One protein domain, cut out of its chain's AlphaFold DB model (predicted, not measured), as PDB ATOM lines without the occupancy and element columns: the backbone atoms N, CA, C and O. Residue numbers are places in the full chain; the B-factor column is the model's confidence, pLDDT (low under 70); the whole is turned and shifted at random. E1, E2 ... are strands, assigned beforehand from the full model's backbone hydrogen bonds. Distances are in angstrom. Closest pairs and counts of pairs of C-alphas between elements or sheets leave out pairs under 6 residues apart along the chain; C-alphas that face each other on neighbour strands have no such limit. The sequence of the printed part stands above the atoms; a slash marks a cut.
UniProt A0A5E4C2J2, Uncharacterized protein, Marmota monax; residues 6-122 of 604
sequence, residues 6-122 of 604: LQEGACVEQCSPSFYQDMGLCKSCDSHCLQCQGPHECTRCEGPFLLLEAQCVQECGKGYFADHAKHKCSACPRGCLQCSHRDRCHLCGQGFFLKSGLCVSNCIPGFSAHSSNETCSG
ATOM      1  N   LEU A   6      64.083  35.518  35.870       80.88
ATOM      2  CA  LEU A   6      64.127  34.449  34.872       80.88
ATOM      3  C   LEU A   6      62.900  34.529  33.947       80.88
ATOM      4  O   LEU A   6      61.764  34.430  34.412       80.88
ATOM      5  N   GLN A   7      63.129  34.652  32.638       85.12
ATOM      6  CA  GLN A   7      62.101  34.582  31.597       85.12
ATOM      7  C   GLN A   7      62.543  33.582  30.521       85.12
ATOM      8  O   GLN A   7      63.598  33.751  29.920       85.12
ATOM      9  N   GLU A   8      61.759  32.520  30.306       81.81
ATOM     10  CA  GLU A   8      61.980  31.522  29.236       81.81
ATOM     11  C   GLU A   8      63.424  30.975  29.143       81.81
ATOM     12  O   GLU A   8      63.954  30.722  28.066       81.81
ATOM     13  N   GLY A   9      64.078  30.775  30.292       79.19
ATOM     14  CA  GLY A   9      65.437  30.223  30.365       79.19
ATOM     15  C   GLY A   9      66.573  31.251  30.270       79.19
ATOM     16  O   GLY A   9      67.734  30.853  30.346       79.19
ATOM     17  N   ALA A  10      66.268  32.548  30.165       82.69
ATOM     18  CA  ALA A  10      67.240  33.642  30.181       82.69
ATOM     19  C   ALA A  10      67.025  34.590  31.377       82.69
ATOM     20  O   ALA A  10      65.895  34.849  31.791       82.69
ATOM     21  N   CYS A  11      68.116  35.127  31.928       86.38
ATOM     22  CA  CYS A  11      68.068  36.171  32.954       86.38
ATOM     23  C   CYS A  11      67.887  37.542  32.286       86.38
ATOM     24  O   CYS A  11      68.756  37.972  31.530       86.38
ATOM     25  N   VAL A  12      66.787  38.230  32.585       83.19
ATOM     26  CA  VAL A  12      66.451  39.565  32.058       83.19
ATOM     27  C   VAL A  12      66.311  40.572  33.203       83.19
ATOM     28  O   VAL A  12      65.988  40.187  34.320       83.19
ATOM     29  N   GLU A  13      66.578  41.858  32.961       84.00
ATOM     30  CA  GLU A  13      66.485  42.902  34.008       84.00
ATOM     31  C   GLU A  13      65.034  43.273  34.346       84.00
ATOM     32  O   GLU A  13      64.725  43.628  35.480       84.00
ATOM     33  N   GLN A  14      64.130  43.180  33.369       85.50
ATOM     34  CA  GLN A  14      62.694  43.399  33.530       85.50
ATOM     35  C   GLN A  14      61.934  42.411  32.646       85.50
ATOM     36  O   GLN A  14      62.367  42.115  31.530       85.50
ATOM     37  N   CYS A  15      60.800  41.909  33.139       86.56
ATOM     38  CA  CYS A  15      59.925  41.053  32.346       86.56
ATOM     39  C   CYS A  15      59.413  41.802  31.106       86.56
ATOM     40  O   CYS A  15      59.146  43.004  31.147       86.56
ATOM     41  N   SER A  16      59.261  41.079  29.998       87.12
ATOM     42  CA  SER A  16      58.622  41.622  28.793       87.12
ATOM     43  C   SER A  16      57.172  42.044  29.081       87.12
ATOM     44  O   SER A  16      56.556  41.444  29.952       87.12
ATOM     45  N   PRO A  17      56.582  43.000  28.334       84.81
ATOM     46  CA  PRO A  17      55.243  43.529  28.624       84.81
ATOM     47  C   PRO A  17      54.153  42.465  28.826       84.81
ATOM     48  O   PRO A  17      53.332  42.623  29.719       84.81
ATOM     49  N   SER A  18      54.185  41.356  28.079       86.81
ATOM     50  CA  SER A  18      53.233  40.236  28.204       86.81
ATOM     51  C   SER A  18      53.455  39.334  29.431       86.81
ATOM     52  O   SER A  18      52.828  38.277  29.533       86.81
ATOM     53  N   PHE A  19      54.357  39.707  30.341       89.38
ATOM     54  CA  PHE A  19      54.708  38.966  31.543       89.38
ATOM     55  C   PHE A  19      54.807  39.909  32.748       89.38
ATOM     56  O   PHE A  19      55.280  41.037  32.636       89.38
ATOM     57  N   TYR A  20      54.426  39.424  33.926       89.06
ATOM     58  CA  TYR A  20      54.610  40.118  35.199       89.06
ATOM     59  C   TYR A  20      55.605  39.360  36.079       89.06
ATOM     60  O   TYR A  20      55.788  38.147  35.944       89.06
ATOM     61  N   GLN A  21      56.269  40.082  36.977       87.81
ATOM     62  CA  GLN A  21      57.215  39.490  37.913       87.81
ATOM     63  C   GLN A  21      56.464  38.894  39.104       87.81
ATOM     64  O   GLN A  21      55.776  39.603  39.831       87.81
ATOM     65  N   ASP A  22      56.665  37.603  39.347       86.44
ATOM     66  CA  ASP A  22      56.167  36.910  40.529       86.44
ATOM     67  C   ASP A  22      57.292  36.081  41.149       86.44
ATOM     68  O   ASP A  22      57.838  35.175  40.517       86.44
ATOM     69  N   MET A  23      57.683  36.423  42.379       83.12
ATOM     70  CA  MET A  23      58.733  35.731  43.145       83.12
ATOM     71  C   MET A  23      60.039  35.463  42.358       83.12
ATOM     72  O   MET A  23      60.650  34.405  42.487       83.12
ATOM     73  N   GLY A  24      60.483  36.426  41.537       81.62
ATOM     74  CA  GLY A  24      61.736  36.343  40.763       81.62
ATOM     75  C   GLY A  24      61.629  35.637  39.402       81.62
ATOM     76  O   GLY A  24      62.630  35.531  38.689       81.62
ATOM     77  N   LEU A  25      60.428  35.196  39.019       86.44
ATOM     78  CA  LEU A  25      60.114  34.589  37.727       86.44
ATOM     79  C   LEU A  25      59.158  35.492  36.937       86.44
ATOM     80  O   LEU A  25      58.234  36.073  37.504       86.44
ATOM     81  N   CYS A  26      59.336  35.573  35.623       89.19
ATOM     82  CA  CYS A  26      58.367  36.217  34.741       89.19
ATOM     83  C   CYS A  26      57.246  35.233  34.380       89.19
ATOM     84  O   CYS A  26      57.489  34.231  33.706       89.19
ATOM     85  N   LYS A  27      56.014  35.515  34.819       89.44
ATOM     86  CA  LYS A  27      54.805  34.742  34.486       89.44
ATOM     87  C   LYS A  27      53.983  35.462  33.426       89.44
ATOM     88  O   LYS A  27      53.882  36.681  33.462       89.44
ATOM     89  N   SER A  28      53.405  34.720  32.482       89.75
ATOM     90  CA  SER A  28      52.600  35.306  31.405       89.75
ATOM     91  C   SER A  28      51.331  35.958  31.951       89.75
ATOM     92  O   SER A  28      50.713  35.431  32.879       89.75
ATOM     93  N   CYS A  29      50.925  37.072  31.347       91.06
ATOM     94  CA  CYS A  29      49.632  37.698  31.607       91.06
ATOM     95  C   CYS A  29      48.456  36.777  31.236       91.06
ATOM     96  O   CYS A  29      48.615  35.797  30.501       91.06
ATOM     97  N   ASP A  30      47.263  37.116  31.731       89.06
ATOM     98  CA  ASP A  30      46.023  36.417  31.383       89.06
ATOM     99  C   ASP A  30      45.702  36.502  29.880       89.06
ATOM    100  O   ASP A  30      46.199  37.366  29.152       89.06
ATOM    101  N   SER A  31      44.838  35.598  29.412       87.00
ATOM    102  CA  SER A  31      44.422  35.525  28.008       87.00
ATOM    103  C   SER A  31      43.945  36.886  27.476       87.00
ATOM    104  O   SER A  31      43.184  37.592  28.139       87.00
ATOM    105  N   HIS A  32      44.408  37.250  26.275       90.06
ATOM    106  CA  HIS A  32      44.131  38.524  25.594       90.06
ATOM    107  C   HIS A  32      44.663  39.789  26.294       90.06
ATOM    108  O   HIS A  32      44.344  40.905  25.874       90.06
ATOM    109  N   CYS A  33      45.513  39.647  27.316       91.62
ATOM    110  CA  CYS A  33      46.220  40.752  27.950       91.62
ATOM    111  C   CYS A  33      47.641  40.905  27.380       91.62
ATOM    112  O   CYS A  33      48.481  40.016  27.508       91.62
ATOM    113  N   LEU A  34      47.929  42.060  26.775       90.88
ATOM    114  CA  LEU A  34      49.255  42.407  26.246       90.88
ATOM    115  C   LEU A  34      50.193  42.975  27.315       90.88
ATOM    116  O   LEU A  34      51.407  42.929  27.128       90.88
ATOM    117  N   GLN A  35      49.643  43.566  28.381       91.06
ATOM    118  CA  GLN A  35      50.428  44.124  29.478       91.06
ATOM    119  C   GLN A  35      49.704  44.010  30.814       91.06
ATOM    120  O   GLN A  35      48.575  44.483  30.931       91.06
ATOM    121  N   CYS A  36      50.357  43.458  31.834       91.06
ATOM    122  CA  CYS A  36      49.794  43.286  33.173       91.06
ATOM    123  C   CYS A  36      50.806  43.635  34.270       91.06
ATOM    124  O   CYS A  36      52.013  43.645  34.037       91.06
ATOM    125  N   GLN A  37      50.299  43.953  35.461       89.19
ATOM    126  CA  GLN A  37      51.116  44.228  36.653       89.19
ATOM    127  C   GLN A  37      51.090  43.076  37.667       89.19
ATOM    128  O   GLN A  37      51.987  42.965  38.497       89.19
ATOM    129  N   GLY A  38      50.115  42.180  37.538       85.94
ATOM    130  CA  GLY A  38      49.892  41.043  38.413       85.94
ATOM    131  C   GLY A  38      48.833  40.100  37.834       85.94
ATOM    132  O   GLY A  38      48.305  40.352  36.742       85.94
ATOM    133  N   PRO A  39      48.498  39.014  38.548       81.62
ATOM    134  CA  PRO A  39      47.411  38.125  38.151       81.62
ATOM    135  C   PRO A  39      46.082  38.896  38.151       81.62
ATOM    136  O   PRO A  39      45.757  39.553  39.137       81.62
ATOM    137  N   HIS A  40      45.321  38.832  37.054       83.00
ATOM    138  CA  HIS A  40      44.071  39.584  36.855       83.00
ATOM    139  C   HIS A  40      44.197  41.118  36.897       83.00
ATOM    140  O   HIS A  40      43.187  41.816  36.969       83.00
ATOM    141  N   GLU A  41      45.416  41.654  36.801       90.00
ATOM    142  CA  GLU A  41      45.687  43.093  36.763       90.00
ATOM    143  C   GLU A  41      46.172  43.511  35.373       90.00
ATOM    144  O   GLU A  41      47.314  43.946  35.173       90.00
ATOM    145  N   CYS A  42      45.307  43.337  34.372       91.38
ATOM    146  CA  CYS A  42      45.622  43.761  33.020       91.38
ATOM    147  C   CYS A  42      45.580  45.289  32.907       91.38
ATOM    148  O   CYS A  42      44.663  45.952  33.385       91.38
ATOM    149  N   THR A  43      46.564  45.857  32.221       90.69
ATOM    150  CA  THR A  43      46.648  47.292  31.919       90.69
ATOM    151  C   THR A  43      46.473  47.585  30.430       90.69
ATOM    152  O   THR A  43      46.102  48.704  30.070       90.69
ATOM    153  N   ARG A  44      46.673  46.591  29.549       90.06
ATOM    154  CA  ARG A  44      46.468  46.732  28.102       90.06
ATOM    155  C   ARG A  44      46.011  45.429  27.452       90.06
ATOM    156  O   ARG A  44      46.688  44.415  27.569       90.06
ATOM    157  N   CYS A  45      44.916  45.492  26.701       91.62
ATOM    158  CA  CYS A  45      44.327  44.346  26.008       91.62
ATOM    159  C   CYS A  45      44.755  44.248  24.540       91.62
ATOM    160  O   CYS A  45      45.068  45.255  23.898       91.62
ATOM    161  N   GLU A  46      44.746  43.027  24.014       90.38
ATOM    162  CA  GLU A  46      44.891  42.731  22.591       90.38
ATOM    163  C   GLU A  46      43.608  43.112  21.841       90.38
ATOM    164  O   GLU A  46      42.507  42.821  22.300       90.38
ATOM    165  N   GLY A  47      43.716  43.757  20.674       84.19
ATOM    166  CA  GLY A  47      42.539  44.041  19.846       84.19
ATOM    167  C   GLY A  47      41.941  42.738  19.295       84.19
ATOM    168  O   GLY A  47      42.699  41.941  18.750       84.19
ATOM    169  N   PRO A  48      40.616  42.500  19.390       85.75
ATOM    170  CA  PRO A  48      39.530  43.469  19.607       85.75
ATOM    171  C   PRO A  48      39.036  43.630  21.063       85.75
ATOM    172  O   PRO A  48      38.011  44.277  21.273       85.75
ATOM    173  N   PHE A  49      39.718  43.062  22.057       91.38
ATOM    174  CA  PHE A  49      39.304  43.117  23.460       91.38
ATOM    175  C   PHE A  49      39.561  44.495  24.078       91.38
ATOM    176  O   PHE A  49      40.512  45.203  23.734       91.38
ATOM    177  N   LEU A  50      38.693  44.883  25.008       92.69
ATOM    178  CA  LEU A  50      38.708  46.181  25.670       92.69
ATOM    179  C   LEU A  50      38.908  46.004  27.170       92.69
ATOM    180  O   LEU A  50      38.403  45.057  27.770       92.69
ATOM    181  N   LEU A  51      39.623  46.946  27.778       92.31
ATOM    182  CA  LEU A  51      39.879  46.930  29.211       92.31
ATOM    183  C   LEU A  51      38.642  47.367  30.017       92.31
ATOM    184  O   LEU A  51      38.155  48.485  29.840       92.31
ATOM    185  N   LEU A  52      38.179  46.536  30.949       91.81
ATOM    186  CA  LEU A  52      37.167  46.868  31.956       91.81
ATOM    187  C   LEU A  52      37.683  46.440  33.334       91.81
ATOM    188  O   LEU A  52      37.925  45.258  33.541       91.81
ATOM    189  N   GLU A  53      37.875  47.398  34.249       85.06
ATOM    190  CA  GLU A  53      38.252  47.144  35.658       85.06
ATOM    191  C   GLU A  53      39.396  46.112  35.835       85.06
ATOM    192  O   GLU A  53      39.368  45.295  36.746       85.06
ATOM    193  N   ALA A  54      40.413  46.178  34.961       88.56
ATOM    194  CA  ALA A  54      41.602  45.308  34.900       88.56
ATOM    195  C   ALA A  54      41.464  43.949  34.175       88.56
ATOM    196  O   ALA A  54      42.410  43.162  34.161       88.56
ATOM    197  N   GLN A  55      40.353  43.700  33.479       90.75
ATOM    198  CA  GLN A  55      40.153  42.512  32.637       90.75
ATOM    199  C   GLN A  55      39.904  42.872  31.169       90.75
ATOM    200  O   GLN A  55      39.371  43.936  30.853       90.75
ATOM    201  N   CYS A  56      40.279  41.967  30.265       92.12
ATOM    202  CA  CYS A  56      40.042  42.113  28.833       92.12
ATOM    203  C   CYS A  56      38.734  41.435  28.437       92.12
ATOM    204  O   CYS A  56      38.617  40.213  28.497       92.12
ATOM    205  N   VAL A  57      37.754  42.233  28.019       91.88
ATOM    206  CA  VAL A  57      36.414  41.763  27.648       91.88
ATOM    207  C   VAL A  57      36.110  42.079  26.189       91.88
ATOM    208  O   VAL A  57      36.557  43.089  25.647       91.88
ATOM    209  N   GLN A  58      35.341  41.206  25.538       89.50
ATOM    210  CA  GLN A  58      34.894  41.419  24.159       89.50
ATOM    211  C   GLN A  58      33.668  42.344  24.089       89.50
ATOM    212  O   GLN A  58      33.533  43.130  23.154       89.50
ATOM    213  N   GLU A  59      32.800  42.296  25.103       89.31
ATOM    214  CA  GLU A  59      31.624  43.155  25.237       89.31
ATOM    215  C   GLU A  59      31.630  43.840  26.608       89.31
ATOM    216  O   GLU A  59      31.789  43.189  27.637       89.31
ATOM    217  N   CYS A  60      31.431  45.161  26.636       89.75
ATOM    218  CA  CYS A  60      31.524  45.958  27.866       89.75
ATOM    219  C   CYS A  60      30.361  45.762  28.857       89.75
ATOM    220  O   CYS A  60      30.443  46.223  29.992       89.75
ATOM    221  N   GLY A  61      29.277  45.100  28.447       86.75
ATOM    222  CA  GLY A  61      28.108  44.875  29.297       86.75
ATOM    223  C   GLY A  61      27.268  46.132  29.569       86.75
ATOM    224  O   GLY A  61      27.422  47.177  28.937       86.75
ATOM    225  N   LYS A  62      26.307  46.015  30.493       87.00
ATOM    226  CA  LYS A  62      25.369  47.101  30.833       87.00
ATOM    227  C   LYS A  62      26.075  48.211  31.613       87.00
ATOM    228  O   LYS A  62      26.881  47.936  32.493       87.00
ATOM    229  N   GLY A  63      25.718  49.461  31.329       88.00
ATOM    230  CA  GLY A  63      26.291  50.640  31.982       88.00
ATOM    231  C   GLY A  63      27.650  51.079  31.428       88.00
ATOM    232  O   GLY A  63      28.190  52.069  31.913       88.00
ATOM    233  N   TYR A  64      28.171  50.409  30.396       92.00
ATOM    234  CA  TYR A  64      29.427  50.750  29.731       92.00
ATOM    235  C   TYR A  64      29.280  50.673  28.202       92.00
ATOM    236  O   TYR A  64      28.453  49.929  27.680       92.00
ATOM    237  N   PHE A  65      30.091  51.436  27.469       92.31
ATOM    238  CA  PHE A  65      30.195  51.368  26.011       92.31
ATOM    239  C   PHE A  65      31.644  51.155  25.571       92.31
ATOM    240  O   PHE A  65      32.587  51.521  26.280       92.31
ATOM    241  N   ALA A  66      31.811  50.573  24.384       91.06
ATOM    242  CA  ALA A  66      33.110  50.346  23.769       91.06
ATOM    243  C   ALA A  66      33.749  51.674  23.331       91.06
ATOM    244  O   ALA A  66      33.333  52.289  22.348       91.06
ATOM    245  N   ASP A  67      34.773  52.124  24.055       89.69
ATOM    246  CA  ASP A  67      35.573  53.295  23.704       89.69
ATOM    247  C   ASP A  67      36.826  52.825  22.958       89.69
ATOM    248  O   ASP A  67      37.900  52.638  23.536       89.69
ATOM    249  N   HIS A  68      36.669  52.599  21.651       86.62
ATOM    250  CA  HIS A  68      37.755  52.138  20.783       86.62
ATOM    251  C   HIS A  68      38.920  53.134  20.710       86.62
ATOM    252  O   HIS A  68      40.053  52.715  20.509       86.62
ATOM    253  N   ALA A  69      38.676  54.432  20.933       86.62
ATOM    254  CA  ALA A  69      39.739  55.435  20.969       86.62
ATOM    255  C   ALA A  69      40.659  55.253  22.187       86.62
ATOM    256  O   ALA A  69      41.851  55.547  22.115       86.62
ATOM    257  N   LYS A  70      40.118  54.756  23.305       86.69
ATOM    258  CA  LYS A  70      40.874  54.492  24.539       86.69
ATOM    259  C   LYS A  70      41.143  53.008  24.787       86.69
ATOM    260  O   LYS A  70      41.670  52.680  25.847       86.69
ATOM    261  N   HIS A  71      40.769  52.133  23.848       88.50
ATOM    262  CA  HIS A  71      40.850  50.673  23.969       88.50
ATOM    263  C   HIS A  71      40.292  50.129  25.302       88.50
ATOM    264  O   HIS A  71      40.821  49.180  25.883       88.50
ATOM    265  N   LYS A  72      39.213  50.740  25.807       93.31
ATOM    266  CA  LYS A  72      38.602  50.367  27.087       93.31
ATOM    267  C   LYS A  72      37.086  50.485  27.073       93.31
ATOM    268  O   LYS A  72      36.503  51.138  26.212       93.31
ATOM    269  N   CYS A  73      36.456  49.895  28.072       93.56
ATOM    270  CA  CYS A  73      35.051  50.100  28.363       93.56
ATOM    271  C   CYS A  73      34.881  51.383  29.182       93.56
ATOM    272  O   CYS A  73      35.425  51.526  30.278       93.56
ATOM    273  N   SER A  74      34.149  52.346  28.631       93.25
ATOM    274  CA  SER A  74      33.873  53.633  29.275       93.25
ATOM    275  C   SER A  74      32.453  53.642  29.834       93.25
ATOM    276  O   SER A  74      31.528  53.172  29.180       93.25
ATOM    277  N   ALA A  75      32.267  54.179  31.041       91.19
ATOM    278  CA  ALA A  75      30.958  54.214  31.692       91.19
ATOM    279  C   ALA A  75      29.942  55.061  30.905       91.19
ATOM    280  O   ALA A  75      30.273  56.125  30.366       91.19
ATOM    281  N   CYS A  76      28.698  54.590  30.875       91.81
ATOM    282  CA  CYS A  76      27.557  55.309  30.337       91.81
ATOM    283  C   CYS A  76      27.190  56.531  31.200       91.81
ATOM    284  O   CYS A  76      27.586  56.633  32.365       91.81
ATOM    285  N   PRO A  77      26.403  57.471  30.648       88.62
ATOM    286  CA  PRO A  77      25.906  58.628  31.391       88.62
ATOM    287  C   PRO A  77      25.059  58.223  32.593       88.62
ATOM    288  O   PRO A  77      24.458  57.147  32.616       88.62
ATOM    289  N   ARG A  78      24.958  59.113  33.586       87.31
ATOM    290  CA  ARG A  78      24.163  58.862  34.794       87.31
ATOM    291  C   ARG A  78      22.727  58.470  34.430       87.31
ATOM    292  O   ARG A  78      22.063  59.169  33.671       87.31
ATOM    293  N   GLY A  79      22.258  57.363  35.005       85.38
ATOM    294  CA  GLY A  79      20.908  56.850  34.771       85.38
ATOM    295  C   GLY A  79      20.727  56.111  33.442       85.38
ATOM    296  O   GLY A  79      19.598  55.763  33.122       85.38
ATOM    297  N   CYS A  80      21.791  55.855  32.673       90.81
ATOM    298  CA  CYS A  80      21.738  55.105  31.418       90.81
ATOM    299  C   CYS A  80      22.246  53.662  31.584       90.81
ATOM    300  O   CYS A  80      23.357  53.445  32.066       90.81
ATOM    301  N   LEU A  81      21.457  52.681  31.137       88.75
ATOM    302  CA  LEU A  81      21.806  51.254  31.142       88.75
ATOM    303  C   LEU A  81      22.482  50.793  29.848       88.75
ATOM    304  O   LEU A  81      23.309  49.883  29.888       88.75
ATOM    305  N   GLN A  82      22.139  51.398  28.711       89.81
ATOM    306  CA  GLN A  82      22.736  51.071  27.418       89.81
ATOM    307  C   GLN A  82      23.001  52.348  26.631       89.81
ATOM    308  O   GLN A  82      22.074  53.099  26.327       89.81
ATOM    309  N   CYS A  83      24.257  52.583  26.274       90.31
ATOM    310  CA  CYS A  83      24.686  53.746  25.513       90.31
ATOM    311  C   CYS A  83      25.662  53.331  24.412       90.31
ATOM    312  O   CYS A  83      26.313  52.295  24.501       90.31
ATOM    313  N   SER A  84      25.768  54.150  23.371       88.38
ATOM    314  CA  SER A  84      26.819  53.995  22.357       88.38
ATOM    315  C   SER A  84      27.937  55.025  22.509       88.38
ATOM    316  O   SER A  84      28.959  54.927  21.845       88.38
ATOM    317  N   HIS A  85      27.693  56.080  23.291       87.25
ATOM    318  CA  HIS A  85      28.633  57.165  23.542       87.25
ATOM    319  C   HIS A  85      28.298  57.854  24.867       87.25
ATOM    320  O   HIS A  85      27.192  57.705  25.394       87.25
ATOM    321  N   ARG A  86      29.214  58.701  25.347       84.38
ATOM    322  CA  ARG A  86      29.033  59.543  26.542       84.38
ATOM    323  C   ARG A  86      27.841  60.514  26.462       84.38
ATOM    324  O   ARG A  86      27.378  60.960  27.496       84.38
ATOM    325  N   ASP A  87      27.302  60.801  25.282       83.81
ATOM    326  CA  ASP A  87      26.182  61.749  25.122       83.81
ATOM    327  C   ASP A  87      24.966  61.109  24.443       83.81
ATOM    328  O   ASP A  87      24.038  61.798  24.026       83.81
ATOM    329  N   ARG A  88      24.975  59.776  24.288       88.38
ATOM    330  CA  ARG A  88      23.917  59.055  23.578       88.38
ATOM    331  C   ARG A  88      23.540  57.764  24.288       88.38
ATOM    332  O   ARG A  88      24.162  56.718  24.094       88.38
ATOM    333  N   CYS A  89      22.487  57.864  25.083       89.00
ATOM    334  CA  CYS A  89      21.796  56.761  25.718       89.00
ATOM    335  C   CYS A  89      20.685  56.195  24.822       89.00
ATOM    336  O   CYS A  89      20.001  56.929  24.108       89.00
ATOM    337  N   HIS A  90      20.501  54.882  24.897       86.69
ATOM    338  CA  HIS A  90      19.448  54.129  24.222       86.69
ATOM    339  C   HIS A  90      18.427  53.552  25.205       86.69
ATOM    340  O   HIS A  90      17.260  53.429  24.847       86.69
ATOM    341  N   LEU A  91      18.849  53.227  26.432       86.75
ATOM    342  CA  LEU A  91      17.987  52.659  27.468       86.75
ATOM    343  C   LEU A  91      18.314  53.270  28.830       86.75
ATOM    344  O   LEU A  91      19.463  53.200  29.273       86.75
ATOM    345  N   CYS A  92      17.310  53.839  29.491       87.69
ATOM    346  CA  CYS A  92      17.451  54.409  30.824       87.69
ATOM    347  C   CYS A  92      17.271  53.353  31.917       87.69
ATOM    348  O   CYS A  92      16.715  52.285  31.689       87.69
ATOM    349  N   GLY A  93      17.828  53.628  33.091       84.00
ATOM    350  CA  GLY A  93      17.603  52.839  34.292       84.00
ATOM    351  C   GLY A  93      16.301  53.221  34.977       84.00
ATOM    352  O   GLY A  93      15.739  54.288  34.733       84.00
ATOM    353  N   GLN A  94      15.861  52.361  35.891       82.50
ATOM    354  CA  GLN A  94      14.631  52.562  36.649       82.50
ATOM    355  C   GLN A  94      14.611  53.941  37.334       82.50
ATOM    356  O   GLN A  94      15.567  54.329  38.010       82.50
ATOM    357  N   GLY A  95      13.513  54.680  37.153       78.44
ATOM    358  CA  GLY A  95      13.348  56.043  37.676       78.44
ATOM    359  C   GLY A  95      13.894  57.158  36.773       78.44
ATOM    360  O   GLY A  95      13.881  58.318  37.182       78.44
ATOM    361  N   PHE A  96      14.351  56.834  35.559       82.69
ATOM    362  CA  PHE A  96      14.760  57.802  34.542       82.69
ATOM    363  C   PHE A  96      13.988  57.594  33.236       82.69
ATOM    364  O   PHE A  96      13.629  56.475  32.885       82.69
ATOM    365  N   PHE A  97      13.780  58.676  32.489       83.00
ATOM    366  CA  PHE A  97      13.052  58.684  31.224       83.00
ATOM    367  C   PHE A  97      13.958  59.132  30.074       83.00
ATOM    368  O   PHE A  97      14.696  60.111  30.205       83.00
ATOM    369  N   LEU A  98      13.888  58.445  28.932       80.31
ATOM    370  CA  LEU A  98      14.672  58.779  27.744       80.31
ATOM    371  C   LEU A  98      14.073  59.995  27.021       80.31
ATOM    372  O   LEU A  98      12.909  59.988  26.607       80.31
ATOM    373  N   LYS A  99      14.896  61.027  26.810       77.62
ATOM    374  CA  LYS A  99      14.573  62.201  25.996       77.62
ATOM    375  C   LYS A  99      15.785  62.638  25.178       77.62
ATOM    376  O   LYS A  99      16.823  62.979  25.734       77.62
ATOM    377  N   SER A 100      15.645  62.639  23.851       76.94
ATOM    378  CA  SER A 100      16.682  63.100  22.908       76.94
ATOM    379  C   SER A 100      18.071  62.479  23.144       76.94
ATOM    380  O   SER A 100      19.084  63.150  22.990       76.94
ATOM    381  N   GLY A 101      18.123  61.198  23.532       77.94
ATOM    382  CA  GLY A 101      19.376  60.483  23.802       77.94
ATOM    383  C   GLY A 101      19.941  60.658  25.217       77.94
ATOM    384  O   GLY A 101      21.032  60.166  25.484       77.94
ATOM    385  N   LEU A 102      19.222  61.307  26.138       82.12
ATOM    386  CA  LEU A 102      19.623  61.480  27.538       82.12
ATOM    387  C   LEU A 102      18.557  60.941  28.496       82.12
ATOM    388  O   LEU A 102      17.367  60.954  28.185       82.12
ATOM    389  N   CYS A 103      18.993  60.491  29.670       86.19
ATOM    390  CA  CYS A 103      18.118  60.014  30.737       86.19
ATOM    391  C   CYS A 103      17.856  61.131  31.746       86.19
ATOM    392  O   CYS A 103      18.791  61.645  32.361       86.19
ATOM    393  N   VAL A 104      16.588  61.504  31.924       83.50
ATOM    394  CA  VAL A 104      16.156  62.565  32.848       83.50
ATOM    395  C   VAL A 104      15.282  61.995  33.961       83.50
ATOM    396  O   VAL A 104      14.496  61.086  33.722       83.50
ATOM    397  N   SER A 105      15.409  62.510  35.186       79.62
ATOM    398  CA  SER A 105      14.621  62.031  36.334       79.62
ATOM    399  C   SER A 105      13.166  62.508  36.310       79.62
ATOM    400  O   SER A 105      12.298  61.825  36.835       79.62
ATOM    401  N   ASN A 106      12.889  63.650  35.671       78.12
ATOM    402  CA  ASN A 106      11.550  64.210  35.484       78.12
ATOM    403  C   ASN A 106      11.407  64.748  34.052       78.12
ATOM    404  O   ASN A 106      12.337  65.366  33.528       78.12
ATOM    405  N   CYS A 107      10.242  64.554  33.426       69.75
ATOM    406  CA  CYS A 107       9.938  65.183  32.139       69.75
ATOM    407  C   CYS A 107       9.696  66.694  32.318       69.75
ATOM    408  O   CYS A 107       9.121  67.134  33.312       69.75
ATOM    409  N   ILE A 108      10.142  67.488  31.343       66.69
ATOM    410  CA  ILE A 108       9.918  68.943  31.290       66.69
ATOM    411  C   ILE A 108       8.401  69.216  31.180       66.69
ATOM    412  O   ILE A 108       7.718  68.442  30.498       66.69
ATOM    413  N   PRO A 109       7.859  70.295  31.788       59.78
ATOM    414  CA  PRO A 109       6.465  70.702  31.593       59.78
ATOM    415  C   PRO A 109       6.067  70.712  30.104       59.78
ATOM    416  O   PRO A 109       6.781  71.286  29.282       59.78
ATOM    417  N   GLY A 110       4.963  70.036  29.757       55.34
ATOM    418  CA  GLY A 110       4.513  69.814  28.369       55.34
ATOM    419  C   GLY A 110       4.809  68.416  27.798       55.34
ATOM    420  O   GLY A 110       4.338  68.077  26.714       55.34
ATOM    421  N   PHE A 111       5.542  67.570  28.529       61.34
ATOM    422  CA  PHE A 111       5.777  66.164  28.183       61.34
ATOM    423  C   PHE A 111       5.289  65.243  29.305       61.34
ATOM    424  O   PHE A 111       5.635  65.447  30.467       61.34
ATOM    425  N   SER A 112       4.520  64.208  28.963       63.69
ATOM    426  CA  SER A 112       4.078  63.191  29.920       63.69
ATOM    427  C   SER A 112       5.076  62.036  29.982       63.69
ATOM    428  O   SER A 112       5.540  61.534  28.956       63.69
ATOM    429  N   ALA A 113       5.397  61.604  31.201       62.19
ATOM    430  CA  ALA A 113       6.147  60.380  31.440       62.19
ATOM    431  C   ALA A 113       5.272  59.166  31.099       62.19
ATOM    432  O   ALA A 113       4.219  58.968  31.706       62.19
ATOM    433  N   HIS A 114       5.710  58.344  30.147       65.00
ATOM    434  CA  HIS A 114       5.079  57.056  29.875       65.00
ATOM    435  C   HIS A 114       5.829  55.958  30.626       65.00
ATOM    436  O   HIS A 114       6.923  55.552  30.244       65.00
ATOM    437  N   SER A 115       5.223  55.458  31.702       62.62
ATOM    438  CA  SER A 115       5.791  54.391  32.540       62.62
ATOM    439  C   SER A 115       5.916  53.045  31.820       62.62
ATOM    440  O   SER A 115       6.688  52.200  32.251       62.62
ATOM    441  N   SER A 116       5.196  52.841  30.713       63.25
ATOM    442  CA  SER A 116       5.232  51.600  29.931       63.25
ATOM    443  C   SER A 116       6.458  51.463  29.027       63.25
ATOM    444  O   SER A 116       6.771  50.354  28.610       63.25
ATOM    445  N   ASN A 117       7.121  52.568  28.671       65.56
ATOM    446  CA  ASN A 117       8.288  52.561  27.784       65.56
ATOM    447  C   ASN A 117       9.437  53.458  28.274       65.56
ATOM    448  O   ASN A 117      10.396  53.652  27.533       65.56
ATOM    449  N   GLU A 118       9.323  54.019  29.484       70.81
ATOM    450  CA  GLU A 118      10.324  54.886  30.113       70.81
ATOM    451  C   GLU A 118      10.773  56.041  29.193       70.81
ATOM    452  O   GLU A 118      11.939  56.429  29.166       70.81
ATOM    453  N   THR A 119       9.841  56.617  28.422       71.38
ATOM    454  CA  THR A 119      10.106  57.781  27.556       71.38
ATOM    455  C   THR A 119       9.279  59.001  27.957       71.38
ATOM    456  O   THR A 119       8.165  58.887  28.476       71.38
ATOM    457  N   CYS A 120       9.825  60.191  27.695       70.44
ATOM    458  CA  CYS A 120       9.067  61.441  27.751       70.44
ATOM    459  C   CYS A 120       8.467  61.740  26.367       70.44
ATOM    460  O   CYS A 120       9.181  62.216  25.473       70.44
ATOM    461  N   SER A 121       7.160  61.525  26.189       62.16
ATOM    462  CA  SER A 121       6.440  61.874  24.954       62.16
ATOM    463  C   SER A 121       5.408  62.979  25.172       62.16
ATOM    464  O   SER A 121       4.739  63.056  26.193       62.16
ATOM    465  N   GLY A 122       5.328  63.876  24.194       61.12
ATOM    466  CA  GLY A 122       4.512  65.088  24.190       61.12
ATOM    467  C   GLY A 122       4.792  65.859  22.901       61.12
ATOM    468  O   GLY A 122       5.869  65.706  22.314       61.12
TER     469      GLY A 122
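This is residues 6 to 122 of the 604 residues of an uncharacterized protein of Marmota monax (UniProt A0A5E4C2J2). The model is a long, thin rod made of seven small strand hairpins set one after another in a row, from E2 and E3 near one end to E14 and E15 at the other, with the short strand E1 beyond E2 and E3. The chain goes along the row in order, and each hairpin meets mainly the next one, with no large sheet and no single core. The printed part has 117 residues with 15 named strands, E1 to E15 in order along the chain, and no named helix; the class is all strand, and each sheet is an antiparallel pair. The whole is extended, with a radius of gyration of the C-alphas of 21.1 A and spans of 72 by 22 by 18 A.

E1 is residues 10 to 12, and its C-alpha 10 stands at (67.240, 33.642, 30.181). E2 is residues 19 to 22 and E3 residues 25 to 28. E4, residues 33 to 38, is 11.1 A long from first to last C-alpha, and E5, residues 41 to 45, is 10.9 A. E6 is residues 50 to 52 and E7 residues 55 to 57. E8 is residues 64 to 67, with C-alpha 64 at (29.427, 50.750, 29.731), and E9 is residues 72 to 75. E10, residues 80 to 85, is 10.7 A long, and E11, residues 88 to 92, is 10.8 A. E12 is residues 97 to 99 and E13 residues 102 to 104. E14 is residues 112 to 114, and E15 is residues 119 to 121, with C-alpha 121 at (6.440, 61.874, 24.954).

E1 pairs with no named strand and is apart from the other named strands. E2 and E3 form an antiparallel hairpin at 139 degrees, with N 20 and O 27 2.8 A apart, within hydrogen-bond range. The closest C-alphas of E2 and E4 are those of Tyr 20 and Gln 37, 5.6 A apart. E4 and E5 form a hairpin at 163 degrees, with N 34 and O 44 at 2.8 A. The closest C-alphas of E5 and E7 are those of Cys 45 and Cys 56, 5.6 A apart. E6 and E7 form a hairpin at 130 degrees, with N 52 and O 55 at 2.9 A. The closest C-alphas of E6 and E9 are those of Leu 51 and Lys 72, 4.2 A apart. E8 and E9 form a hairpin at 139 degrees, with N 65 and O 74 at 2.8 A. The closest C-alphas of E8 and E10 are those of Phe 65 and Ser 84, 5.6 A apart. E10 and E11 form a hairpin at 164 degrees, with N 90 and O 82 at 2.8 A. The closest C-alphas of E11 and E13 are those of Cys 89 and Leu 102, 5.5 A apart. E12 and E13 form a hairpin at 134 degrees, with N 97 and O 104 at 2.8 A. The closest C-alphas of E12 and E15 are those of Leu 98 and Thr 119, 4.7 A apart. E14 and E15 form a hairpin at 139 degrees, with N 112 and O 121 at 3.0 A.

The two C-alphas farthest apart are those of Gly 9 and Gly 110, at 72.7 A. The printed part has no cut. The links E1 to E2, E7 to E8 and E13 to E14 are short; the other links are tight. The mean pLDDT of the printed part is 84.0, and residues 107 to 117 and 121 to 122 are under 70.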